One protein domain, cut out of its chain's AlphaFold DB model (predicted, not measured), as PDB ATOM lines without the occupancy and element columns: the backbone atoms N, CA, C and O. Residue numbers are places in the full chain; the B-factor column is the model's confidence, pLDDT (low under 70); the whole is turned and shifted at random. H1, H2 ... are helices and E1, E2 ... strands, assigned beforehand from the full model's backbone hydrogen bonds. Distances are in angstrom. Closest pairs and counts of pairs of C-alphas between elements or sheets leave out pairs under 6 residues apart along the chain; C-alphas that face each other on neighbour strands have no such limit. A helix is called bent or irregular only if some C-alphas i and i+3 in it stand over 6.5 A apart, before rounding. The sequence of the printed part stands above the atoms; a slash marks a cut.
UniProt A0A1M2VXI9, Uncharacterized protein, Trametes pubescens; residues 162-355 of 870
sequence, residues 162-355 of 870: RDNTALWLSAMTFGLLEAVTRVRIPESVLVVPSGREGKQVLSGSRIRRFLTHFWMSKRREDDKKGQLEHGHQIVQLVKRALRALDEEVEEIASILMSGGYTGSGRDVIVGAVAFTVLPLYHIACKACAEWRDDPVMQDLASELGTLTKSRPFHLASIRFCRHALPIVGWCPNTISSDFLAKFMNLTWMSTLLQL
ATOM      1  N   ARG A 162     255.363 160.476 191.936       75.88
ATOM      2  CA  ARG A 162     255.014 160.356 190.512       75.88
ATOM      3  C   ARG A 162     253.659 159.689 190.299       75.88
ATOM      4  O   ARG A 162     252.895 160.140 189.451       75.88
ATOM      5  N   ASP A 163     253.330 158.675 191.091       73.56
ATOM      6  CA  ASP A 163     252.026 158.012 191.049       73.56
ATOM      7  C   ASP A 163     250.919 158.975 191.506       73.56
ATOM      8  O   ASP A 163     249.830 158.996 190.931       73.56
ATOM      9  N   ASN A 164     251.219 159.851 192.474       72.12
ATOM     10  CA  ASN A 164     250.313 160.926 192.886       72.12
ATOM     11  C   ASN A 164     250.052 161.919 191.742       72.12
ATOM     12  O   ASN A 164     248.900 162.276 191.497       72.12
ATOM     13  N   THR A 165     251.095 162.321 191.011       79.88
ATOM     14  CA  THR A 165     250.966 163.165 189.815       79.88
ATOM     15  C   THR A 165     250.145 162.493 188.715       79.88
ATOM     16  O   THR A 165     249.259 163.123 188.137       79.88
ATOM     17  N   ALA A 166     250.391 161.211 188.435       79.69
ATOM     18  CA  ALA A 166     249.640 160.464 187.427       79.69
ATOM     19  C   ALA A 166     248.151 160.349 187.793       79.69
ATOM     20  O   ALA A 166     247.280 160.545 186.943       79.69
ATOM     21  N   LEU A 167     247.851 160.099 189.071       75.81
ATOM     22  CA  LEU A 167     246.484 160.052 189.580       75.81
ATOM     23  C   LEU A 167     245.787 161.415 189.481       75.81
ATOM     24  O   LEU A 167     244.631 161.476 189.060       75.81
ATOM     25  N   TRP A 168     246.484 162.502 189.821       82.06
ATOM     26  CA  TRP A 168     245.968 163.862 189.658       82.06
ATOM     27  C   TRP A 168     245.640 164.167 188.199       82.06
ATOM     28  O   TRP A 168     244.525 164.588 187.891       82.06
ATOM     29  N   LEU A 169     246.554 163.852 187.278       84.94
ATOM     30  CA  LEU A 169     246.338 164.050 185.848       84.94
ATOM     31  C   LEU A 169     245.144 163.230 185.335       84.94
ATOM     32  O   LEU A 169     244.310 163.742 184.584       84.94
ATOM     33  N   SER A 170     245.018 161.973 185.771       78.88
ATOM     34  CA  SER A 170     243.875 161.116 185.435       78.88
ATOM     35  C   SER A 170     242.557 161.680 185.967       78.88
ATOM     36  O   SER A 170     241.537 161.604 185.278       78.88
ATOM     37  N   ALA A 171     242.551 162.244 187.175       78.50
ATOM     38  CA  ALA A 171     241.358 162.836 187.766       78.50
ATOM     39  C   ALA A 171     240.964 164.148 187.089       78.50
ATOM     40  O   ALA A 171     239.784 164.358 186.833       78.50
ATOM     41  N   MET A 172     241.932 164.993 186.737       84.19
ATOM     42  CA  MET A 172     241.697 166.270 186.060       84.19
ATOM     43  C   MET A 172     241.280 166.121 184.589       84.19
ATOM     44  O   MET A 172     240.768 167.070 183.998       84.19
ATOM     45  N   THR A 173     241.468 164.937 184.000       82.88
ATOM     46  CA  THR A 173     241.084 164.627 182.616       82.88
ATOM     47  C   THR A 173     239.854 163.714 182.571       82.88
ATOM     48  O   THR A 173     238.722 164.198 182.578       82.88
ATOM     49  N   PHE A 174     240.044 162.394 182.546       77.06
ATOM     50  CA  PHE A 174     238.951 161.421 182.466       77.06
ATOM     51  C   PHE A 174     238.065 161.450 183.709       77.06
ATOM     52  O   PHE A 174     236.847 161.489 183.570       77.06
ATOM     53  N   GLY A 175     238.642 161.511 184.912       76.94
ATOM     54  CA  GLY A 175     237.863 161.484 186.153       76.94
ATOM     55  C   GLY A 175     236.844 162.624 186.242       76.94
ATOM     56  O   GLY A 175     235.690 162.394 186.597       76.94
ATOM     57  N   LEU A 176     237.241 163.837 185.859       80.81
ATOM     58  CA  LEU A 176     236.376 165.010 185.845       80.81
ATOM     59  C   LEU A 176     235.295 164.902 184.762       80.81
ATOM     60  O   LEU A 176     234.131 165.197 185.032       80.81
ATOM     61  N   LEU A 177     235.651 164.436 183.558       77.38
ATOM     62  CA  LEU A 177     234.690 164.191 182.477       77.38
ATOM     63  C   LEU A 177     233.640 163.149 182.886       77.38
ATOM     64  O   LEU A 177     232.446 163.366 182.680       77.38
ATOM     65  N   GLU A 178     234.058 162.040 183.492       74.81
ATOM     66  CA  GLU A 178     233.161 160.989 183.976       74.81
ATOM     67  C   GLU A 178     232.304 161.468 185.155       74.81
ATOM     68  O   GLU A 178     231.119 161.149 185.219       74.81
ATOM     69  N   ALA A 179     232.857 162.278 186.065       73.25
ATOM     70  CA  ALA A 179     232.106 162.854 187.180       73.25
ATOM     71  C   ALA A 179     231.025 163.834 186.697       73.25
ATOM     72  O   ALA A 179     229.884 163.768 187.152       73.25
ATOM     73  N   VAL A 180     231.364 164.705 185.739       75.06
ATOM     74  CA  VAL A 180     230.418 165.656 185.141       75.06
ATOM     75  C   VAL A 180     229.362 164.934 184.315       75.06
ATOM     76  O   VAL A 180     228.187 165.271 184.409       75.06
ATOM     77  N   THR A 181     229.739 163.931 183.523       71.69
ATOM     78  CA  THR A 181     228.781 163.257 182.635       71.69
ATOM     79  C   THR A 181     228.025 162.105 183.289       71.69
ATOM     80  O   THR A 181     226.978 161.710 182.783       71.69
ATOM     81  N   ARG A 182     228.511 161.579 184.420       68.75
ATOM     82  CA  ARG A 182     228.065 160.320 185.049       68.75
ATOM     83  C   ARG A 182     228.123 159.116 184.097       68.75
ATOM     84  O   ARG A 182     227.409 158.134 184.282       68.75
ATOM     85  N   VAL A 183     228.975 159.194 183.079       66.56
ATOM     86  CA  VAL A 183     229.186 158.150 182.076       66.56
ATOM     87  C   VAL A 183     230.626 157.691 182.176       66.56
ATOM     88  O   VAL A 183     231.528 158.516 182.259       66.56
ATOM     89  N   ARG A 184     230.844 156.375 182.144       67.81
ATOM     90  CA  ARG A 184     232.188 155.809 182.031       67.81
ATOM     91  C   ARG A 184     232.670 155.951 180.593       67.81
ATOM     92  O   ARG A 184     231.981 155.501 179.676       67.81
ATOM     93  N   ILE A 185     233.829 156.568 180.391       68.56
ATOM     94  CA  ILE A 185     234.322 156.935 179.062       68.56
ATOM     95  C   ILE A 185     235.502 156.027 178.708       68.56
ATOM     96  O   ILE A 185     236.563 156.143 179.317       68.56
ATOM     97  N   PRO A 186     235.372 155.138 177.706       72.25
ATOM     98  CA  PRO A 186     236.514 154.373 177.224       72.25
ATOM     99  C   PRO A 186     237.581 155.305 176.639       72.25
ATOM    100  O   PRO A 186     237.266 156.185 175.834       72.25
ATOM    101  N   GLU A 187     238.852 155.082 176.977       79.19
ATOM    102  CA  GLU A 187     239.965 155.911 176.490       79.19
ATOM    103  C   GLU A 187     240.021 155.976 174.958       79.19
ATOM    104  O   GLU A 187     240.256 157.045 174.397       79.19
ATOM    105  N   SER A 188     239.690 154.881 174.266       80.62
ATOM    106  CA  SER A 188     239.634 154.805 172.796       80.62
ATOM    107  C   SER A 188     238.671 155.810 172.148       80.62
ATOM    108  O   SER A 188     238.799 156.127 170.960       80.62
ATOM    109  N   VAL A 189     237.713 156.343 172.916       78.81
ATOM    110  CA  VAL A 189     236.789 157.378 172.448       78.81
ATOM    111  C   VAL A 189     237.492 158.727 172.364       78.81
ATOM    112  O   VAL A 189     237.284 159.446 171.390       78.81
ATOM    113  N   LEU A 190     238.342 159.079 173.331       82.25
ATOM    114  CA  LEU A 190     238.940 160.417 173.430       82.25
ATOM    115  C   LEU A 190     240.406 160.472 172.994       82.25
ATOM    116  O   LEU A 190     240.868 161.528 172.562       82.25
ATOM    117  N   VAL A 191     241.122 159.356 173.067       85.75
ATOM    118  CA  VAL A 191     242.531 159.243 172.695       85.75
ATOM    119  C   VAL A 191     242.655 158.941 171.203       85.75
ATOM    120  O   VAL A 191     241.951 158.090 170.657       85.75
ATOM    121  N   VAL A 192     243.547 159.662 170.525       85.12
ATOM    122  CA  VAL A 192     243.834 159.505 169.094       85.12
ATOM    123  C   VAL A 192     245.329 159.295 168.852       85.12
ATOM    124  O   VAL A 192     246.144 159.772 169.648       85.12
ATOM    125  N   PRO A 193     245.722 158.606 167.765       81.50
ATOM    126  CA  PRO A 193     247.115 158.557 167.343       81.50
ATOM    127  C   PRO A 193     247.653 159.968 167.090       81.50
ATOM    128  O   PRO A 193     246.998 160.798 166.459       81.50
ATOM    129  N   SER A 194     248.849 160.233 167.594       73.06
ATOM    130  CA  SER A 194     249.643 161.410 167.262       73.06
ATOM    131  C   SER A 194     250.257 161.249 165.871       73.06
ATOM    132  O   SER A 194     250.561 160.136 165.451       73.06
ATOM    133  N   GLY A 195     250.522 162.364 165.182       59.84
ATOM    134  CA  GLY A 195     251.329 162.369 163.954       59.84
ATOM    135  C   GLY A 195     252.799 161.969 164.168       59.84
ATOM    136  O   GLY A 195     253.535 161.824 163.201       59.84
ATOM    137  N   ARG A 196     253.241 161.785 165.423       57.84
ATOM    138  CA  ARG A 196     254.549 161.211 165.776       57.84
ATOM    139  C   ARG A 196     254.385 159.711 166.033       57.84
ATOM    140  O   ARG A 196     253.556 159.341 166.867       57.84
ATOM    141  N   GLU A 197     255.175 158.878 165.351       50.91
ATOM    142  CA  GLU A 197     255.090 157.411 165.437       50.91
ATOM    143  C   GLU A 197     254.980 156.905 166.885       50.91
ATOM    144  O   GLU A 197     255.754 157.281 167.768       50.91
ATOM    145  N   GLY A 198     253.973 156.061 167.127       65.19
ATOM    146  CA  GLY A 198     253.763 155.360 168.395       65.19
ATOM    147  C   GLY A 198     253.194 156.188 169.553       65.19
ATOM    148  O   GLY A 198     252.967 155.624 170.622       65.19
ATOM    149  N   LYS A 199     252.936 157.495 169.394       75.00
ATOM    150  CA  LYS A 199     252.383 158.330 170.478       75.00
ATOM    151  C   LYS A 199     250.866 158.464 170.384       75.00
ATOM    152  O   LYS A 199     250.305 158.599 169.302       75.00
ATOM    153  N   GLN A 200     250.202 158.479 171.533       80.38
ATOM    154  CA  GLN A 200     248.768 158.725 171.667       80.38
ATOM    155  C   GLN A 200     248.534 160.071 172.363       80.38
ATOM    156  O   GLN A 200     249.307 160.457 173.238       80.38
ATOM    157  N   VAL A 201     247.498 160.805 171.954       81.94
ATOM    158  CA  VAL A 201     247.158 162.125 172.508       81.94
ATOM    159  C   VAL A 201     245.665 162.245 172.775       81.94
ATOM    160  O   VAL A 201     244.838 161.679 172.060       81.94
ATOM    161  N   LEU A 202     245.310 163.011 173.802       80.25
ATOM    162  CA  LEU A 202     243.923 163.318 174.122       80.25
ATOM    163  C   LEU A 202     243.360 164.333 173.116       80.25
ATOM    164  O   LEU A 202     243.932 165.402 172.902       80.25
ATOM    165  N   SER A 203     242.229 164.014 172.490       80.50
ATOM    166  CA  SER A 203     241.627 164.855 171.456       80.50
ATOM    167  C   SER A 203     240.615 165.845 172.038       80.50
ATOM    168  O   SER A 203     239.472 165.490 172.339       80.50
ATOM    169  N   GLY A 204     241.001 167.123 172.108       76.75
ATOM    170  CA  GLY A 204     240.104 168.208 172.526       76.75
ATOM    171  C   GLY A 204     238.838 168.326 171.663       76.75
ATOM    172  O   GLY A 204     237.749 168.577 172.181       76.75
ATOM    173  N   SER A 205     238.931 168.060 170.353       74.00
ATOM    174  CA  SER A 205     237.768 168.089 169.454       74.00
ATOM    175  C   SER A 205     236.779 166.953 169.738       74.00
ATOM    176  O   SER A 205     235.565 167.180 169.701       74.00
ATOM    177  N   ARG A 206     237.265 165.750 170.084       81.19
ATOM    178  CA  ARG A 206     236.406 164.639 170.524       81.19
ATOM    179  C   ARG A 206     235.775 164.913 171.887       81.19
ATOM    180  O   ARG A 206     234.573 164.692 172.016       81.19
ATOM    181  N   ILE A 207     236.523 165.478 172.841       83.12
ATOM    182  CA  ILE A 207     235.984 165.924 174.140       83.12
ATOM    183  C   ILE A 207     234.838 166.912 173.925       83.12
ATOM    184  O   ILE A 207     233.736 166.704 174.428       83.12
ATOM    185  N   ARG A 208     235.051 167.955 173.111       77.38
ATOM    186  CA  ARG A 208     234.020 168.962 172.823       77.38
ATOM    187  C   ARG A 208     232.766 168.344 172.206       77.38
ATOM    188  O   ARG A 208     231.656 168.693 172.605       77.38
ATOM    189  N   ARG A 209     232.923 167.439 171.231       77.94
ATOM    190  CA  ARG A 209     231.792 166.741 170.589       77.94
ATOM    191  C   ARG A 209     231.029 165.884 171.594       77.94
ATOM    192  O   ARG A 209     229.811 166.014 171.673       77.94
ATOM    193  N   PHE A 210     231.733 165.074 172.381       81.75
ATOM    194  CA  PHE A 210     231.144 164.238 173.426       81.75
ATOM    195  C   PHE A 210     230.320 165.071 174.416       81.75
ATOM    196  O   PHE A 210     229.138 164.807 174.614       81.75
ATOM    197  N   LEU A 211     230.910 166.142 174.945       81.25
ATOM    198  CA  LEU A 211     230.268 167.057 175.886       81.25
ATOM    199  C   LEU A 211     229.055 167.785 175.285       81.25
ATOM    200  O   LEU A 211     228.034 167.950 175.949       81.25
ATOM    201  N   THR A 212     229.127 168.163 174.006       76.75
ATOM    202  CA  THR A 212     227.988 168.758 173.291       76.75
ATOM    203  C   THR A 212     226.837 167.761 173.154       76.75
ATOM    204  O   THR A 212     225.689 168.114 173.415       76.75
ATOM    205  N   HIS A 213     227.128 166.513 172.776       75.62
ATOM    206  CA  HIS A 213     226.115 165.462 172.680       75.62
ATOM    207  C   HIS A 213     225.494 165.134 174.038       75.62
ATOM    208  O   HIS A 213     224.271 165.060 174.122       75.62
ATOM    209  N   PHE A 214     226.312 165.014 175.087       81.69
ATOM    210  CA  PHE A 214     225.856 164.822 176.465       81.69
ATOM    211  C   PHE A 214     224.883 165.927 176.906       81.69
ATOM    212  O   PHE A 214     223.795 165.644 177.410       81.69
ATOM    213  N   TRP A 215     225.237 167.193 176.664       76.56
ATOM    214  CA  TRP A 215     224.367 168.315 177.016       76.56
ATOM    215  C   TRP A 215     223.032 168.256 176.265       76.56
ATOM    216  O   TRP A 215     221.961 168.428 176.843       76.56
ATOM    217  N   MET A 216     223.079 167.955 174.965       74.00
ATOM    218  CA  MET A 216     221.882 167.855 174.127       74.00
ATOM    219  C   MET A 216     220.991 166.664 174.504       74.00
ATOM    220  O   MET A 216     219.772 166.777 174.385       74.00
ATOM    221  N   SER A 217     221.560 165.536 174.949       71.62
ATOM    222  CA  SER A 217     220.768 164.393 175.415       71.62
ATOM    223  C   SER A 217     220.065 164.693 176.732       71.62
ATOM    224  O   SER A 217     218.903 164.328 176.881       71.62
ATOM    225  N   LYS A 218     220.721 165.416 177.650       70.25
ATOM    226  CA  LYS A 218     220.125 165.781 178.941       70.25
ATOM    227  C   LYS A 218     218.882 166.654 178.794       70.25
ATOM    228  O   LYS A 218     217.894 166.392 179.463       70.25
ATOM    229  N   ARG A 219     218.867 167.585 177.835       67.81
ATOM    230  CA  ARG A 219     217.685 168.422 177.537       67.81
ATOM    231  C   ARG A 219     216.460 167.650 177.030       67.81
ATOM    232  O   ARG A 219     215.390 168.238 176.924       67.81
ATOM    233  N   ARG A 220     216.612 166.379 176.649       67.31
ATOM    234  CA  ARG A 220     215.508 165.527 176.180       67.31
ATOM    235  C   ARG A 220     214.889 164.681 177.296       67.31
ATOM    236  O   ARG A 220     213.907 164.001 177.033       67.31
ATOM    237  N   GLU A 221     215.472 164.676 178.495       69.81
ATOM    238  CA  GLU A 221     214.922 163.974 179.659       69.81
ATOM    239  C   GLU A 221     213.854 164.850 180.347       69.81
ATOM    240  O   GLU A 221     214.026 166.063 180.454       69.81
ATOM    241  N   ASP A 222     212.765 164.250 180.842       72.00
ATOM    242  CA  ASP A 222     211.656 164.984 181.488       72.00
ATOM    243  C   ASP A 222     211.899 165.305 182.986       72.00
ATOM    244  O   ASP A 222     211.107 166.011 183.616       72.00
ATOM    245  N   ASP A 223     213.002 164.831 183.579       80.06
ATOM    246  CA  ASP A 223     213.337 165.040 184.997       80.06
ATOM    247  C   ASP A 223     214.039 166.385 185.255       80.06
ATOM    248  O   ASP A 223     215.258 166.474 185.419       80.06
ATOM    249  N   LYS A 224     213.252 167.461 185.332       78.88
ATOM    250  CA  LYS A 224     213.774 168.815 185.590       78.88
ATOM    251  C   LYS A 224     214.467 168.967 186.949       78.88
ATOM    252  O   LYS A 224     215.378 169.783 187.072       78.88
ATOM    253  N   LYS A 225     214.046 168.209 187.970       78.31
ATOM    254  CA  LYS A 225     214.616 168.311 189.322       78.31
ATOM    255  C   LYS A 225     215.997 167.661 189.373       78.31
ATOM    256  O   LYS A 225     216.947 168.298 189.823       78.31
ATOM    257  N   GLY A 226     216.126 166.442 188.850       72.44
ATOM    258  CA  GLY A 226     217.422 165.775 188.741       72.44
ATOM    259  C   GLY A 226     218.401 166.534 187.842       72.44
ATOM    260  O   GLY A 226     219.600 166.553 188.123       72.44
ATOM    261  N   GLN A 227     217.909 167.219 186.803       77.94
ATOM    262  CA  GLN A 227     218.732 168.091 185.960       77.94
ATOM    263  C   GLN A 227     219.287 169.304 186.715       77.94
ATOM    264  O   GLN A 227     220.475 169.587 186.571       77.94
ATOM    265  N   LEU A 228     218.478 169.978 187.542       81.50
ATOM    266  CA  LEU A 228     218.936 171.102 188.368       81.50
ATOM    267  C   LEU A 228     220.000 170.654 189.383       81.50
ATOM    268  O   LEU A 228     221.074 171.250 189.448       81.50
ATOM    269  N   GLU A 229     219.749 169.558 190.109       78.25
ATOM    270  CA  GLU A 229     220.704 168.997 191.079       78.25
ATOM    271  C   GLU A 229     222.022 168.576 190.409       78.25
ATOM    272  O   GLU A 229     223.114 168.790 190.943       78.25
ATOM    273  N   HIS A 230     221.947 167.984 189.212       75.50
ATOM    274  CA  HIS A 230     223.136 167.668 188.421       75.50
ATOM    275  C   HIS A 230     223.836 168.958 187.967       75.50
ATOM    276  O   HIS A 230     225.052 169.060 188.103       75.50
ATOM    277  N   GLY A 231     223.096 169.975 187.527       80.12
ATOM    278  CA  GLY A 231     223.621 171.304 187.216       80.12
ATOM    279  C   GLY A 231     224.454 171.894 188.358       80.12
ATOM    280  O   GLY A 231     225.607 172.268 188.133       80.12
ATOM    281  N   HIS A 232     223.923 171.901 189.587       79.50
ATOM    282  CA  HIS A 232     224.656 172.355 190.780       79.50
ATOM    283  C   HIS A 232     225.967 171.581 190.966       79.50
ATOM    284  O   HIS A 232     227.023 172.177 191.188       79.50
ATOM    285  N   GLN A 233     225.936 170.254 190.819       76.62
ATOM    286  CA  GLN A 233     227.133 169.415 190.948       76.62
ATOM    287  C   GLN A 233     228.181 169.700 189.867       76.62
ATOM    288  O   GLN A 233     229.373 169.721 190.175       76.62
ATOM    289  N   ILE A 234     227.766 169.942 188.618       80.88
ATOM    290  CA  ILE A 234     228.682 170.282 187.519       80.88
ATOM    291  C   ILE A 234     229.439 171.562 187.851       80.88
ATOM    292  O   ILE A 234     230.665 171.598 187.740       80.88
ATOM    293  N   VAL A 235     228.718 172.597 188.284       81.88
ATOM    294  CA  VAL A 235     229.324 173.884 188.630       81.88
ATOM    295  C   VAL A 235     230.337 173.713 189.761       81.88
ATOM    296  O   VAL A 235     231.470 174.179 189.639       81.88
ATOM    297  N   GLN A 236     229.984 172.977 190.816       77.75
ATOM    298  CA  GLN A 236     230.905 172.709 191.920       77.75
ATOM    299  C   GLN A 236     232.158 171.958 191.452       77.75
ATOM    300  O   GLN A 236     233.270 172.377 191.758       77.75
ATOM    301  N   LEU A 237     232.017 170.897 190.654       78.62
ATOM    302  CA  LEU A 237     233.160 170.141 190.126       78.62
ATOM    303  C   LEU A 237     234.101 171.014 189.286       78.62
ATOM    304  O   LEU A 237     235.319 170.932 189.446       78.62
ATOM    305  N   VAL A 238     233.549 171.879 188.433       82.94
ATOM    306  CA  VAL A 238     234.342 172.816 187.627       82.94
ATOM    307  C   VAL A 238     235.062 173.827 188.515       82.94
ATOM    308  O   VAL A 238     236.258 174.041 188.327       82.94
ATOM    309  N   LYS A 239     234.391 174.406 189.518       79.38
ATOM    310  CA  LYS A 239     235.033 175.324 190.474       79.38
ATOM    311  C   LYS A 239     236.238 174.675 191.157       79.38
ATOM    312  O   LYS A 239     237.301 175.290 191.227       79.38
ATOM    313  N   ARG A 240     236.095 173.421 191.604       78.00
ATOM    314  CA  ARG A 240     237.181 172.652 192.236       78.00
ATOM    315  C   ARG A 240     238.335 172.375 191.282       78.00
ATOM    316  O   ARG A 240     239.486 172.486 191.690       78.00
ATOM    317  N   ALA A 241     238.039 172.038 190.028       83.19
ATOM    318  CA  ALA A 241     239.059 171.815 189.008       83.19
ATOM    319  C   ALA A 241     239.844 173.099 188.699       83.19
ATOM    320  O   ALA A 241     241.065 173.069 188.604       83.19
ATOM    321  N   LEU A 242     239.163 174.243 188.592       81.56
ATOM    322  CA  LEU A 242     239.833 175.518 188.347       81.56
ATOM    323  C   LEU A 242     240.711 175.952 189.533       81.56
ATOM    324  O   LEU A 242     241.798 176.467 189.301       81.56
ATOM    325  N   ARG A 243     240.281 175.719 190.786       77.31
ATOM    326  CA  ARG A 243     241.125 175.958 191.977       77.31
ATOM    327  C   ARG A 243     242.353 175.046 191.995       77.31
ATOM    328  O   ARG A 243     243.453 175.538 192.185       77.31
ATOM    329  N   ALA A 244     242.182 173.760 191.687       78.56
ATOM    330  CA  ALA A 244     243.303 172.822 191.606       78.56
ATOM    331  C   ALA A 244     244.341 173.217 190.535       78.56
ATOM    332  O   ALA A 244     245.520 172.939 190.697       78.56
ATOM    333  N   LEU A 245     243.925 173.867 189.440       83.94
ATOM    334  CA  LEU A 245     244.862 174.404 188.446       83.94
ATOM    335  C   LEU A 245     245.673 175.595 188.969       83.94
ATOM    336  O   LEU A 245     246.831 175.737 188.584       83.94
ATOM    337  N   ASP A 246     245.079 176.444 189.809       77.38
ATOM    338  CA  ASP A 246     245.796 177.577 190.401       77.38
ATOM    339  C   ASP A 246     246.830 177.117 191.419       77.38
ATOM    340  O   ASP A 246     247.970 177.558 191.348       77.38
ATOM    341  N   GLU A 247     246.482 176.162 192.283       74.12
ATOM    342  CA  GLU A 247     247.397 175.599 193.289       74.12
ATOM    343  C   GLU A 247     248.701 175.064 192.673       74.12
ATOM    344  O   GLU A 247     249.780 175.198 193.253       74.12
ATOM    345  N   GLU A 248     248.626 174.492 191.465       78.50
ATOM    346  CA  GLU A 248     249.811 174.020 190.743       78.50
ATOM    347  C   GLU A 248     250.742 175.159 190.306       78.50
ATOM    348  O   GLU A 248     251.946 174.945 190.159       78.50
ATOM    349  N   VAL A 249     250.213 176.366 190.101       72.50
ATOM    350  CA  VAL A 249     250.994 177.556 189.731       72.50
ATOM    351  C   VAL A 249     251.479 178.326 190.954       72.50
ATOM    352  O   VAL A 249     252.598 178.829 190.925       72.50
ATOM    353  N   GLU A 250     250.676 178.388 192.015       61.12
ATOM    354  CA  GLU A 250     250.979 179.124 193.253       61.12
ATOM    355  C   GLU A 250     252.040 178.438 194.134       61.12
ATOM    356  O   GLU A 250     252.566 179.035 195.070       61.12
ATOM    357  N   GLU A 251     252.382 177.186 193.823       60.34
ATOM    358  CA  GLU A 251     253.476 176.407 194.428       60.34
ATOM    359  C   GLU A 251     253.294 176.024 195.905       60.34
ATOM    360  O   GLU A 251     254.125 175.288 196.430       60.34
ATOM    361  N   ILE A 252     252.205 176.443 196.558       48.44
ATOM    362  CA  ILE A 252     251.916 176.159 197.976       48.44
ATOM    363  C   ILE A 252     251.630 174.664 198.219       48.44
ATOM    364  O   ILE A 252     251.928 174.159 199.295       48.44
ATOM    365  N   ALA A 253     251.066 173.955 197.232       54.94
ATOM    366  CA  ALA A 253     250.682 172.541 197.347       54.94
ATOM    367  C   ALA A 253     250.781 171.773 196.008       54.94
ATOM    368  O   ALA A 253     249.989 170.868 195.735       54.94
ATOM    369  N   SER A 254     251.725 172.153 195.138       67.50
ATOM    370  CA  SER A 254     251.811 171.611 193.772       67.50
ATOM    371  C   SER A 254     252.155 170.116 193.761       67.50
ATOM    372  O   SER A 254     253.277 169.702 194.070       67.50
ATOM    373  N   ILE A 255     251.208 169.291 193.309       74.50
ATOM    374  CA  ILE A 255     251.404 167.847 193.142       74.50
ATOM    375  C   ILE A 255     252.393 167.577 192.006       74.50
ATOM    376  O   ILE A 255     253.140 166.593 192.049       74.50
ATOM    377  N   LEU A 256     252.427 168.444 190.991       78.81
ATOM    378  CA  LEU A 256     253.380 168.344 189.889       78.81
ATOM    379  C   LEU A 256     254.816 168.570 190.374       78.81
ATOM    380  O   LEU A 256     255.690 167.760 190.055       78.81
ATOM    381  N   MET A 257     255.056 169.597 191.195       75.75
ATOM    382  CA  MET A 257     256.382 169.842 191.771       75.75
ATOM    383  C   MET A 257     256.832 168.697 192.668       75.75
ATOM    384  O   MET A 257     257.952 168.207 192.509       75.75
ATOM    385  N   SER A 258     255.948 168.202 193.535       72.69
ATOM    386  CA  SER A 258     256.240 167.050 194.392       72.69
ATOM    387  C   SER A 258     256.592 165.799 193.580       72.69
ATOM    388  O   SER A 258     257.456 165.020 193.988       72.69
ATOM    389  N   GLY A 259     255.987 165.621 192.399       74.62
ATOM    390  CA  GLY A 259     256.308 164.567 191.427       74.62
ATOM    391  C   GLY A 259     257.591 164.776 190.612       74.62
ATOM    392  O   GLY A 259     257.969 163.890 189.838       74.62
ATOM    393  N   GLY A 260     258.274 165.911 190.783       78.06
ATOM    394  CA  GLY A 260     259.516 166.268 190.092       78.06
ATOM    395  C   GLY A 260     259.334 167.077 188.804       78.06
ATOM    396  O   GLY A 260     260.287 167.202 188.035       78.06
ATOM    397  N   TYR A 261     258.142 167.620 188.541       82.06
ATOM    398  CA  TYR A 261     257.880 168.501 187.402       82.06
ATOM    399  C   TYR A 261     257.990 169.965 187.836       82.06
ATOM    400  O   TYR A 261     257.128 170.478 188.543       82.06
ATOM    401  N   THR A 262     259.037 170.657 187.387       77.38
ATOM    402  CA  THR A 262     259.283 172.073 187.699       77.38
ATOM    403  C   THR A 262     259.387 172.914 186.425       77.38
ATOM    404  O   THR A 262     259.564 172.387 185.320       77.38
ATOM    405  N   GLY A 263     259.243 174.236 186.565       74.75
ATOM    406  CA  GLY A 263     259.402 175.192 185.466       74.75
ATOM    407  C   GLY A 263     258.518 174.881 184.251       74.75
ATOM    408  O   GLY A 263     257.317 174.644 184.380       74.75
ATOM    409  N   SER A 264     259.126 174.844 183.062       75.19
ATOM    410  CA  SER A 264     258.418 174.641 181.789       75.19
ATOM    411  C   SER A 264     257.681 173.302 181.704       75.19
ATOM    412  O   SER A 264     256.604 173.236 181.112       75.19
ATOM    413  N   GLY A 265     258.213 172.240 182.319       81.50
ATOM    414  CA  GLY A 265     257.567 170.926 182.334       81.50
ATOM    415  C   GLY A 265     256.220 170.953 183.059       81.50
ATOM    416  O   GLY A 265     255.262 170.329 182.602       81.50
ATOM    417  N   ARG A 266     256.129 171.728 184.145       85.19
ATOM    418  CA  ARG A 266     254.881 171.951 184.883       85.19
ATOM    419  C   ARG A 266     253.896 172.782 184.069       85.19
ATOM    420  O   ARG A 266     252.749 172.370 183.913       85.19
ATOM    421  N   ASP A 267     254.351 173.905 183.513       84.44
ATOM    422  CA  ASP A 267     253.507 174.816 182.728       84.44
ATOM    423  C   ASP A 267     252.853 174.097 181.538       84.44
ATOM    424  O   ASP A 267     251.676 174.311 181.253       84.44
ATOM    425  N   VAL A 268     253.582 173.178 180.891       84.44
ATOM    426  CA  VAL A 268     253.047 172.339 179.809       84.44
ATOM    427  C   VAL A 268     251.888 171.462 180.282       84.44
ATOM    428  O   VAL A 268     250.872 171.373 179.593       84.44
ATOM    429  N   ILE A 269     252.018 170.826 181.449       87.50
ATOM    430  CA  ILE A 269     250.969 169.960 181.999       87.50
ATOM    431  C   ILE A 269     249.759 170.800 182.416       87.50
ATOM    432  O   ILE A 269     248.644 170.506 181.987       87.50
ATOM    433  N   VAL A 270     249.972 171.867 183.193       88.06
ATOM    434  CA  VAL A 270     248.897 172.759 183.664       88.06
ATOM    435  C   VAL A 270     248.148 173.373 182.484       88.06
ATOM    436  O   VAL A 270     246.922 173.304 182.439       88.06
ATOM    437  N   GLY A 271     248.866 173.907 181.490       86.62
ATOM    438  CA  GLY A 271     248.268 174.480 180.285       86.62
ATOM    439  C   GLY A 271     247.451 173.456 179.495       86.62
ATOM    440  O   GLY A 271     246.308 173.727 179.126       86.62
ATOM    441  N   ALA A 272     247.983 172.248 179.285       84.81
ATOM    442  CA  ALA A 272     247.255 171.182 178.598       84.81
ATOM    443  C   ALA A 272     245.971 170.779 179.346       84.81
ATOM    444  O   ALA A 272     244.911 170.663 178.727       84.81
ATOM    445  N   VAL A 273     246.038 170.620 180.672       88.62
ATOM    446  CA  VAL A 273     244.873 170.291 181.505       88.62
ATOM    447  C   VAL A 273     243.857 171.434 181.503       88.62
ATOM    448  O   VAL A 273     242.664 171.178 181.328       88.62
ATOM    449  N   ALA A 274     244.289 172.693 181.588       87.44
ATOM    450  CA  ALA A 274     243.406 173.857 181.516       87.44
ATOM    451  C   ALA A 274     242.537 173.849 180.244       87.44
ATOM    452  O   ALA A 274     241.322 174.061 180.312       87.44
ATOM    453  N   PHE A 275     243.112 173.494 179.089       82.06
ATOM    454  CA  PHE A 275     242.346 173.358 177.844       82.06
ATOM    455  C   PHE A 275     241.365 172.177 177.834       82.06
ATOM    456  O   PHE A 275     240.383 172.221 177.091       82.06
ATOM    457  N   THR A 276     241.575 171.147 178.658       81.62
ATOM    458  CA  THR A 276     240.606 170.048 178.837       81.62
ATOM    459  C   THR A 276     239.465 170.407 179.790       81.62
ATOM    460  O   THR A 276     238.342 169.942 179.593       81.62
ATOM    461  N   VAL A 277     239.716 171.283 180.769       85.12
ATOM    462  CA  VAL A 277     238.704 171.792 181.710       85.12
ATOM    463  C   VAL A 277     237.815 172.856 181.051       85.12
ATOM    464  O   VAL A 277     236.633 172.967 181.371       85.12
ATOM    465  N   LEU A 278     238.329 173.604 180.071       80.50
ATOM    466  CA  LEU A 278     237.601 174.698 179.420       80.50
ATOM    467  C   LEU A 278     236.247 174.294 178.778       80.50
ATOM    468  O   LEU A 278     235.257 174.999 178.982       80.50
ATOM    469  N   PRO A 279     236.118 173.168 178.043       80.56
ATOM    470  CA  PRO A 279     234.816 172.681 177.582       80.56
ATOM    471  C   PRO A 279     233.807 172.401 178.706       80.56
ATOM    472  O   PRO A 279     232.607 172.594 178.512       80.56
ATOM    473  N   LEU A 280     234.279 171.953 179.874       84.56
ATOM    474  CA  LEU A 280     233.438 171.699 181.045       84.56
ATOM    475  C   LEU A 280     232.992 172.999 181.710       84.56
ATOM    476  O   LEU A 280     231.836 173.108 182.111       84.56
ATOM    477  N   TYR A 281     233.865 174.008 181.744       84.12
ATOM    478  CA  TYR A 281     233.490 175.362 182.142       84.12
ATOM    479  C   TYR A 281     232.342 175.909 181.284       84.12
ATOM    480  O   TYR A 281     231.344 176.381 181.821       84.12
ATOM    481  N   HIS A 282     232.410 175.742 179.959       80.00
ATOM    482  CA  HIS A 282     231.314 176.147 179.067       80.00
ATOM    483  C   HIS A 282     229.997 175.420 179.360       80.00
ATOM    484  O   HIS A 282     228.926 176.015 179.233       80.00
ATOM    485  N   ILE A 283     230.050 174.147 179.762       82.31
ATOM    486  CA  ILE A 283     228.864 173.413 180.226       82.31
ATOM    487  C   ILE A 283     228.336 174.004 181.536       82.31
ATOM    488  O   ILE A 283     227.133 174.219 181.645       82.31
ATOM    489  N   ALA A 284     229.205 174.298 182.504       84.12
ATOM    490  CA  ALA A 284     228.806 174.906 183.771       84.12
ATOM    491  C   ALA A 284     228.130 176.273 183.562       84.12
ATOM    492  O   ALA A 284     227.076 176.530 184.135       84.12
ATOM    493  N   CYS A 285     228.651 177.113 182.663       82.12
ATOM    494  CA  CYS A 285     227.996 178.375 182.307       82.12
ATOM    495  C   CYS A 285     226.619 178.164 181.665       82.12
ATOM    496  O   CYS A 285     225.686 178.911 181.955       82.12
ATOM    497  N   LYS A 286     226.467 177.149 180.802       80.31
ATOM    498  CA  LYS A 286     225.160 176.803 180.222       80.31
ATOM    499  C   LYS A 286     224.173 176.316 181.277       80.31
ATOM    500  O   LYS A 286     223.013 176.705 181.204       80.31
ATOM    501  N   ALA A 287     224.632 175.530 182.249       82.38
ATOM    502  CA  ALA A 287     223.834 175.119 183.400       82.38
ATOM    503  C   ALA A 287     223.320 176.342 184.171       82.38
ATOM    504  O   ALA A 287     222.116 176.504 184.334       82.38
ATOM    505  N   CYS A 288     224.211 177.259 184.552       83.81
ATOM    506  CA  CYS A 288     223.823 178.506 185.209       83.81
ATOM    507  C   CYS A 288     222.809 179.324 184.390       83.81
ATOM    508  O   CYS A 288     221.864 179.874 184.948       83.81
ATOM    509  N   ALA A 289     222.983 179.398 183.068       83.31
ATOM    510  CA  ALA A 289     222.080 180.147 182.194       83.31
ATOM    511  C   ALA A 289     220.693 179.493 182.042       83.31
ATOM    512  O   ALA A 289     219.701 180.207 181.900       83.31
ATOM    513  N   GLU A 290     220.610 178.159 182.051       83.88
ATOM    514  CA  GLU A 290     219.350 177.413 181.925       83.88
ATOM    515  C   GLU A 290     218.465 177.570 183.165       83.88
ATOM    516  O   GLU A 290     217.257 177.760 183.034       83.88
ATOM    517  N   TRP A 291     219.070 177.583 184.355       85.50
ATOM    518  CA  TRP A 291     218.374 177.779 185.631       85.50
ATOM    519  C   TRP A 291     218.699 179.132 186.254       85.50
ATOM    520  O   TRP A 291     218.925 179.240 187.454       85.50
ATOM    521  N   ARG A 292     218.705 180.188 185.434       83.44
ATOM    522  CA  ARG A 292     219.055 181.544 185.882       83.44
ATOM    523  C   ARG A 292     218.137 182.101 186.975       83.44
ATOM    524  O   ARG A 292     218.492 183.096 187.588       83.44
ATOM    525  N   ASP A 293     216.950 181.528 187.157       85.00
ATOM    526  CA  ASP A 293     215.969 181.963 188.155       85.00
ATOM    527  C   ASP A 293     216.175 181.257 189.516       85.00
ATOM    528  O   ASP A 293     215.546 181.630 190.502       85.00
ATOM    529  N   ASP A 294     217.060 180.253 189.587       86.44
ATOM    530  CA  ASP A 294     217.445 179.576 190.829       86.44
ATOM    531  C   ASP A 294     218.505 180.407 191.588       86.44
ATOM    532  O   ASP A 294     219.560 180.706 191.018       86.44
ATOM    533  N   PRO A 295     218.277 180.775 192.865       84.19
ATOM    534  CA  PRO A 295     219.195 181.634 193.619       84.19
ATOM    535  C   PRO A 295     220.610 181.061 193.758       84.19
ATOM    536  O   PRO A 295     221.588 181.800 193.660       84.19
ATOM    537  N   VAL A 296     220.730 179.740 193.934       78.00
ATOM    538  CA  VAL A 296     222.031 179.064 194.052       78.00
ATOM    539  C   VAL A 296     222.777 179.134 192.721       78.00
ATOM    540  O   VAL A 296     223.974 179.397 192.693       78.00
ATOM    541  N   MET A 297     222.084 178.958 191.594       81.56
ATOM    542  CA  MET A 297     222.704 179.109 190.278       81.56
ATOM    543  C   MET A 297     223.112 180.544 189.951       81.56
ATOM    544  O   MET A 297     224.127 180.715 189.277       81.56
ATOM    545  N   GLN A 298     222.380 181.557 190.419       80.94
ATOM    546  CA  GLN A 298     222.779 182.961 190.260       80.94
ATOM    547  C   GLN A 298     224.071 183.275 191.018       80.94
ATOM    548  O   GLN A 298     224.994 183.852 190.437       80.94
ATOM    549  N   ASP A 299     224.154 182.855 192.280       77.25
ATOM    550  CA  ASP A 299     225.349 183.023 193.111       77.25
ATOM    551  C   ASP A 299     226.565 182.325 192.479       77.25
ATOM    552  O   ASP A 299     227.608 182.931 192.222       77.25
ATOM    553  N   LEU A 300     226.379 181.073 192.057       73.94
ATOM    554  CA  LEU A 300     227.422 180.310 191.381       73.94
ATOM    555  C   LEU A 300     227.815 180.882 190.011       73.94
ATOM    556  O   LEU A 300     228.980 180.776 189.624       73.94
ATOM    557  N   ALA A 301     226.882 181.483 189.268       73.00
ATOM    558  CA  ALA A 301     227.177 182.163 188.008       73.00
ATOM    559  C   ALA A 301     228.041 183.408 188.234       73.00
ATOM    560  O   ALA A 301     228.983 183.646 187.473       73.00
ATOM    561  N   SER A 302     227.734 184.171 189.288       69.88
ATOM    562  CA  SER A 302     228.533 185.317 189.724       69.88
ATOM    563  C   SER A 302     229.959 184.873 190.053       69.88
ATOM    564  O   SER A 302     230.916 185.407 189.490       69.88
ATOM    565  N   GLU A 303     230.108 183.816 190.857       67.44
ATOM    566  CA  GLU A 303     231.418 183.288 191.240       67.44
ATOM    567  C   GLU A 303     232.187 182.697 190.045       67.44
ATOM    568  O   GLU A 303     233.362 182.989 189.855       67.44
ATOM    569  N   LEU A 304     231.558 181.914 189.164       66.69
ATOM    570  CA  LEU A 304     232.221 181.416 187.950       66.69
ATOM    571  C   LEU A 304     232.653 182.551 187.006       66.69
ATOM    572  O   LEU A 304     233.685 182.437 186.337       66.69
ATOM    573  N   GLY A 305     231.875 183.632 186.940       63.25
ATOM    574  CA  GLY A 305     232.188 184.820 186.153       63.25
ATOM    575  C   GLY A 305     233.376 185.605 186.711       63.25
ATOM    576  O   GLY A 305     234.265 185.991 185.944       63.25
ATOM    577  N   THR A 306     233.437 185.806 188.032       54.72
ATOM    578  CA  THR A 306     234.580 186.456 188.702       54.72
ATOM    579  C   THR A 306     235.831 185.593 188.613       54.72
ATOM    580  O   THR A 306     236.893 186.104 188.255       54.72
ATOM    581  N   LEU A 307     235.689 184.280 188.812       48.28
ATOM    582  CA  LEU A 307     236.781 183.322 188.731       48.28
ATOM    583  C   LEU A 307     237.438 183.306 187.348       48.28
ATOM    584  O   LEU A 307     238.614 183.022 187.280       48.28
ATOM    585  N   THR A 308     236.777 183.620 186.233       49.53
ATOM    586  CA  THR A 308     237.466 183.626 184.919       49.53
ATOM    587  C   THR A 308     238.305 184.859 184.601       49.53
ATOM    588  O   THR A 308     239.065 184.839 183.632       49.53
ATOM    589  N   LYS A 309     238.219 185.928 185.394       51.88
ATOM    590  CA  LYS A 309     239.017 187.131 185.150       51.88
ATOM    591  C   LYS A 309     240.395 186.967 185.797       51.88
ATOM    592  O   LYS A 309     240.560 187.247 186.974       51.88
ATOM    593  N   SER A 310     241.387 186.563 184.993       57.88
ATOM    594  CA  SER A 310     242.818 186.570 185.354       57.88
ATOM    595  C   SER A 310     243.206 185.631 186.514       57.88
ATOM    596  O   SER A 310     243.731 186.089 187.526       57.88
ATOM    597  N   ARG A 311     242.993 184.315 186.352       70.12
ATOM    598  CA  ARG A 311     243.504 183.293 187.297       70.12
ATOM    599  C   ARG A 311     244.987 182.969 187.080       70.12
ATOM    600  O   ARG A 311     245.408 182.988 185.919       70.12
ATOM    601  N   PRO A 312     245.724 182.544 188.117       71.94
ATOM    602  CA  PRO A 312     247.119 182.090 188.036       71.94
ATOM    603  C   PRO A 312     247.413 181.132 186.885       71.94
ATOM    604  O   PRO A 312     248.355 181.347 186.116       71.94
ATOM    605  N   PHE A 313     246.570 180.115 186.679       79.31
ATOM    606  CA  PHE A 313     246.819 179.128 185.624       79.31
ATOM    607  C   PHE A 313     246.749 179.692 184.192       79.31
ATOM    608  O   PHE A 313     247.235 179.053 183.249       79.31
ATOM    609  N   HIS A 314     246.201 180.900 183.987       77.75
ATOM    610  CA  HIS A 314     246.256 181.573 182.684       77.75
ATOM    611  C   HIS A 314     247.702 181.872 182.280       77.75
ATOM    612  O   HIS A 314     248.055 181.684 181.117       77.75
ATOM    613  N   LEU A 315     248.562 182.253 183.231       75.69
ATOM    614  CA  LEU A 315     249.985 182.481 182.965       75.69
ATOM    615  C   LEU A 315     250.683 181.185 182.544       75.69
ATOM    616  O   LEU A 315     251.418 181.186 181.557       75.69
ATOM    617  N   ALA A 316     250.397 180.068 183.217       81.19
ATOM    618  CA  ALA A 316     250.901 178.754 182.809       81.19
ATOM    619  C   ALA A 316     250.410 178.370 181.402       81.19
ATOM    620  O   ALA A 316     251.180 177.868 180.587       81.19
ATOM    621  N   SER A 317     249.156 178.694 181.065       83.44
ATOM    622  CA  SER A 317     248.596 178.472 179.723       83.44
ATOM    623  C   SER A 317     249.290 179.324 178.651       83.44
ATOM    624  O   SER A 317     249.554 178.833 177.550       83.44
ATOM    625  N   ILE A 318     249.626 180.581 178.963       83.06
ATOM    626  CA  ILE A 318     250.406 181.468 178.088       83.06
ATOM    627  C   ILE A 318     251.810 180.894 177.874       83.06
ATOM    628  O   ILE A 318     252.245 180.753 176.731       83.06
ATOM    629  N   ARG A 319     252.503 180.503 178.950       84.75
ATOM    630  CA  ARG A 319     253.847 179.903 178.886       84.75
ATOM    631  C   ARG A 319     253.853 178.587 178.110       84.75
ATOM    632  O   ARG A 319     254.730 178.374 177.274       84.75
ATOM    633  N   PHE A 320     252.837 177.747 178.297       87.19
ATOM    634  CA  PHE A 320     252.640 176.550 177.486       87.19
ATOM    635  C   PHE A 320     252.507 176.889 175.996       87.19
ATOM    636  O   PHE A 320     253.196 176.280 175.178       87.19
ATOM    637  N   CYS A 321     251.689 177.883 175.628       87.75
ATOM    638  CA  CYS A 321     251.553 178.308 174.232       87.75
ATOM    639  C   CYS A 321     252.881 178.822 173.655       87.75
ATOM    640  O   CYS A 321     253.223 178.463 172.527       87.75
ATOM    641  N   ARG A 322     253.663 179.585 174.437       86.38
ATOM    642  CA  ARG A 322     255.006 180.061 174.050       86.38
ATOM    643  C   ARG A 322     255.976 178.919 173.755       86.38
ATOM    644  O   ARG A 322     256.848 179.078 172.911       86.38
ATOM    645  N   HIS A 323     255.814 177.769 174.406       84.25
ATOM    646  CA  HIS A 323     256.625 176.585 174.124       84.25
ATOM    647  C   HIS A 323     256.073 175.753 172.955       84.25
ATOM    648  O   HIS A 323     256.829 175.305 172.097       84.25
ATOM    649  N   ALA A 324     254.757 175.537 172.905       85.94
ATOM    650  CA  ALA A 324     254.130 174.607 171.969       85.94
ATOM    651  C   ALA A 324     254.025 175.149 170.535       85.94
ATOM    652  O   ALA A 324     254.233 174.403 169.579       85.94
ATOM    653  N   LEU A 325     253.698 176.433 170.369       89.19
ATOM    654  CA  LEU A 325     253.429 177.020 169.056       89.19
ATOM    655  C   LEU A 325     254.690 177.123 168.164       89.19
ATOM    656  O   LEU A 325     254.590 176.760 166.988       89.19
ATOM    657  N   PRO A 326     255.883 177.525 168.657       88.75
ATOM    658  CA  PRO A 326     257.092 177.545 167.826       88.75
ATOM    659  C   PRO A 326     257.494 176.167 167.291       88.75
ATOM    660  O   PRO A 326     257.978 176.065 166.168       88.75
ATOM    661  N   ILE A 327     257.239 175.095 168.054       84.88
ATOM    662  CA  ILE A 327     257.558 173.710 167.653       84.88
ATOM    663  C   ILE A 327     256.824 173.311 166.366       84.88
ATOM    664  O   ILE A 327     257.329 172.484 165.610       84.88
ATOM    665  N   VAL A 328     255.641 173.878 166.117       84.00
ATOM    666  CA  VAL A 328     254.845 173.606 164.909       84.00
ATOM    667  C   VAL A 328     254.990 174.692 163.835       84.00
ATOM    668  O   VAL A 328     254.243 174.663 162.864       84.00
ATOM    669  N   GLY A 329     255.936 175.629 163.992       88.44
ATOM    670  CA  GLY A 329     256.308 176.623 162.975       88.44
ATOM    671  C   GLY A 329     255.764 178.045 163.184       88.44
ATOM    672  O   GLY A 329     255.913 178.884 162.297       88.44
ATOM    673  N   TRP A 330     255.126 178.357 164.321       91.62
ATOM    674  CA  TRP A 330     254.681 179.732 164.600       91.62
ATOM    675  C   TRP A 330     255.855 180.674 164.894       91.62
ATOM    676  O   TRP A 330     256.789 180.320 165.607       91.62
ATOM    677  N   CYS A 331     255.768 181.915 164.405       91.12
ATOM    678  CA  CYS A 331     256.770 182.949 164.660       91.12
ATOM    679  C   CYS A 331     256.719 183.473 166.107       91.12
ATOM    680  O   CYS A 331     255.703 184.079 166.463       91.12
ATOM    681  N   PRO A 332     257.806 183.374 166.903       91.44
ATOM    682  CA  PRO A 332     257.863 183.901 168.273       91.44
ATOM    683  C   PRO A 332     257.463 185.379 168.411       91.44
ATOM    684  O   PRO A 332     256.807 185.746 169.379       91.44
ATOM    685  N   ASN A 333     257.772 186.228 167.421       90.12
ATOM    686  CA  ASN A 333     257.361 187.639 167.420       90.12
ATOM    687  C   ASN A 333     255.846 187.824 167.251       90.12
ATOM    688  O   ASN A 333     255.257 188.756 167.797       90.12
ATOM    689  N   THR A 334     255.215 186.965 166.452       89.69
ATOM    690  CA  THR A 334     253.776 187.028 166.187       89.69
ATOM    691  C   THR A 334     252.977 186.584 167.408       89.69
ATOM    692  O   THR A 334     251.974 187.211 167.734       89.69
ATOM    693  N   ILE A 335     253.443 185.540 168.093       90.50
ATOM    694  CA  ILE A 335     252.830 184.976 169.305       90.50
ATOM    695  C   ILE A 335     253.554 185.435 170.579       90.50
ATOM    696  O   ILE A 335     253.700 184.661 171.525       90.50
ATOM    697  N   SER A 336     254.047 186.675 170.583       87.69
ATOM    698  CA  SER A 336     254.814 187.222 171.702       87.69
ATOM    699  C   SER A 336     254.029 187.174 173.015       87.69
ATOM    700  O   SER A 336     252.800 187.040 173.033       87.69
ATOM    701  N   SER A 337     254.734 187.352 174.130       81.62
ATOM    702  CA  SER A 337     254.112 187.472 175.453       81.62
ATOM    703  C   SER A 337     252.975 188.497 175.476       81.62
ATOM    704  O   SER A 337     251.889 188.182 175.954       81.62
ATOM    705  N   ASP A 338     253.179 189.666 174.866       80.62
ATOM    706  CA  ASP A 338     252.159 190.716 174.766       80.62
ATOM    707  C   ASP A 338     250.932 190.276 173.964       80.62
ATOM    708  O   ASP A 338     249.807 190.647 174.297       80.62
ATOM    709  N   PHE A 339     251.130 189.498 172.895       87.50
ATOM    710  CA  PHE A 339     250.032 188.953 172.100       87.50
ATOM    711  C   PHE A 339     249.222 187.946 172.915       87.50
ATOM    712  O   PHE A 339     248.002 188.046 172.992       87.50
ATOM    713  N   LEU A 340     249.900 186.995 173.559       85.88
ATOM    714  CA  LEU A 340     249.239 185.933 174.310       85.88
ATOM    715  C   LEU A 340     248.575 186.451 175.597       85.88
ATOM    716  O   LEU A 340     247.496 185.989 175.955       85.88
ATOM    717  N   ALA A 341     249.173 187.438 176.267       77.81
ATOM    718  CA  ALA A 341     248.620 188.053 177.474       77.81
ATOM    719  C   ALA A 341     247.326 188.841 177.216       77.81
ATOM    720  O   ALA A 341     246.537 189.051 178.134       77.81
ATOM    721  N   LYS A 342     247.070 189.249 175.966       78.19
ATOM    722  CA  LYS A 342     245.828 189.927 175.568       78.19
ATOM    723  C   LYS A 342     244.638 188.972 175.423       78.19
ATOM    724  O   LYS A 342     243.506 189.440 175.262       78.19
ATOM    725  N   PHE A 343     244.836 187.653 175.505       73.81
ATOM    726  CA  PHE A 343     243.724 186.707 175.539       73.81
ATOM    727  C   PHE A 343     242.977 186.774 176.870       73.81
ATOM    728  O   PHE A 343     243.328 186.131 177.852       73.81
ATOM    729  N   MET A 344     241.850 187.480 176.852       60.03
ATOM    730  CA  MET A 344     240.915 187.545 177.981       60.03
ATOM    731  C   MET A 344     240.127 186.238 178.197       60.03
ATOM    732  O   MET A 344     239.410 186.108 179.183       60.03
ATOM    733  N   ASN A 345     240.203 185.284 177.259       66.62
ATOM    734  CA  ASN A 345     239.482 184.011 177.305       66.62
ATOM    735  C   ASN A 345     240.292 182.900 176.614       66.62
ATOM    736  O   ASN A 345     240.616 182.995 175.427       66.62
ATOM    737  N   LEU A 346     240.534 181.806 177.339       74.44
ATOM    738  CA  LEU A 346     241.277 180.623 176.885       74.44
ATOM    739  C   LEU A 346     240.670 179.929 175.655       74.44
ATOM    740  O   LEU A 346     241.357 179.175 174.973       74.44
ATOM    741  N   THR A 347     239.403 180.187 175.330       74.38
ATOM    742  CA  THR A 347     238.740 179.633 174.136       74.38
ATOM    743  C   THR A 347     239.458 180.063 172.864       74.38
ATOM    744  O   THR A 347     239.704 179.241 171.987       74.38
ATOM    745  N   TRP A 348     239.876 181.325 172.792       78.62
ATOM    746  CA  TRP A 348     240.599 181.849 171.639       78.62
ATOM    747  C   TRP A 348     242.040 181.335 171.562       78.62
ATOM    748  O   TRP A 348     242.515 181.022 170.472       78.62
ATOM    749  N   MET A 349     242.705 181.151 172.709       81.19
ATOM    750  CA  MET A 349     244.009 180.476 172.771       81.19
ATOM    751  C   MET A 349     243.915 179.017 172.314       81.19
ATOM    752  O   MET A 349     244.770 178.537 171.577       81.19
ATOM    753  N   SER A 350     242.850 178.315 172.710       79.19
ATOM    754  CA  SER A 350     242.594 176.943 172.268       79.19
ATOM    755  C   SER A 350     242.394 176.871 170.755       79.19
ATOM    756  O   SER A 350     242.882 175.931 170.124       79.19
ATOM    757  N   THR A 351     241.714 177.858 170.160       80.88
ATOM    758  CA  THR A 351     241.621 177.987 168.702       80.88
ATOM    759  C   THR A 351     243.007 178.190 168.099       80.88
ATOM    760  O   THR A 351     243.380 177.412 167.231       80.88
ATOM    761  N   LEU A 352     243.808 179.140 168.598       86.31
ATOM    762  CA  LEU A 352     245.173 179.394 168.108       86.31
ATOM    763  C   LEU A 352     246.046 178.127 168.095       86.31
ATOM    764  O   LEU A 352     246.705 177.859 167.097       86.31
ATOM    765  N   LEU A 353     246.002 177.315 169.154       83.56
ATOM    766  CA  LEU A 353     246.747 176.050 169.247       83.56
ATOM    767  C   LEU A 353     246.338 174.999 168.207       83.56
ATOM    768  O   LEU A 353     247.125 174.112 167.888       83.56
ATOM    769  N   GLN A 354     245.106 175.068 167.707       79.62
ATOM    770  CA  GLN A 354     244.601 174.174 166.663       79.62
ATOM    771  C   GLN A 354     244.861 174.721 165.257       79.62
ATOM    772  O   GLN A 354     244.727 173.977 164.283       79.62
ATOM    773  N   LEU A 355     245.210 176.004 165.135       83.44
ATOM    774  CA  LEU A 355     245.480 176.624 163.851       83.44
ATOM    775  C   LEU A 355     246.908 176.304 163.396       83.44
ATOM    776  O   LEU A 355     247.866 176.601 164.116       83.44
TER     777      LEU A 355
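AT A GLANCE: This is residues 162 to 355 of the 870 residues of an uncharacterized protein of Trametes pubescens (UniProt A0A1M2VXI9). Five helices, H1, H3, H4, H6 and H7, run side by side along the longest axis as a bundle, with H6 in its middle. Across the end of the bundle where H6 begins packs H8, with H9 and H10 packed on it, and a small hairpin of E1 and E2, preceded by the short H2, lies by the beginning of H3. The printed part has 194 residues, with ten named helices and two named strands in the order H1, H2, E1, E2, H3, H4, H5, H6, H7, H8, H9, H10; the sheet is the antiparallel pair E1 and E2, and the class is mostly helix. The whole is compact, with a radius of gyration of the C-alphas of 17.3 A and spans of 50 by 36 by 34 A.

IN THESE COORDINATES: H1 is residues 162 to 181, 27.5 A from first to last C-alpha, and C-alpha 162 is at (255.014, 160.356, 190.512). It has a kink of 36 degrees near residue 174 and is neither bent nor irregular, but only just: C-alphas 172 and 175 are 6.1 A apart. H2 is residues 187 to 190, E1 residues 191 to 193 and E2 residues 200 to 202. H3, residues 204 to 218, is 21.1 A long. H4, residues 224 to 250, is 39.4 A long and begins with C-alpha 224 at (213.774, 168.815, 185.590). H5 is residues 255 to 258. H6, residues 264 to 290, is 39.2 A long, with a kink of 35 degrees near residue 277. H7 is residues 295 to 307, 18.3 A, and H8 residues 312 to 327, 24.4 A. H9 is residues 337 to 341, and H10, residues 346 to 354, ends with C-alpha 354 at (244.601, 174.174, 166.663).

HOW THE PARTS SIT: H6 is the hub, touching six helices. It touches H4 at a shallow tilt of 24 degrees, opposite ways; the closest C-alphas are those of Val 235 and Ala 284, 5.0 A apart. With residues 273 to 280 alone it touches H1, at 18 degrees and the same way, closest at Thr 173 and Thr 276, 6.6 A between C-alphas. With residues 275 to 283 alone it touches H3, closest at C-alphas 208 and 279, 6.1 A. H6 and H7 are a helical hairpin at 30 degrees, with C-alphas 288 and 297 closest at 5.2 A. With residues 264 to 274 alone H6 touches H8 at a steep tilt of 60 degrees, and the C-alphas of Gly 271 and Ser 317 are 4.0 A apart. H10 touches H6 too, at 56 degrees, closest at C-alphas 275 and 350, 6.6 A. H9 touches H8, closest at C-alphas 318 and 340, 6.0 A. H5 touches H1, closest at C-alphas 165 and 256, 5.7 A. H2 touches H3, closest at C-alphas 190 and 206, 5.7 A. In the hairpin of E1 and E2, N 192 and O 201 are 2.8 A apart and N 201 and O 192 2.9 A, both within hydrogen-bond range. Every O i to N i+4 pair is within hydrogen-bond range in H3, H7, H9 and H10; the counts are 14 of 16 in H1, 21 of 23 in H4 and in H6, and 9 of 12 in H8, while H2 and H5 are too short for such a pair.

THE WHOLE: The C-alphas farthest apart are those of Asp 222 and Asn 333, 52.9 A. The printed part has no cut, and no link is long. Residues 220 to 226, of which 224 to 226 belong to H4, stand free. The mean pLDDT of the printed part is 77.8, with 27 residues under 70, among them 250 to 254 and 302 to 310.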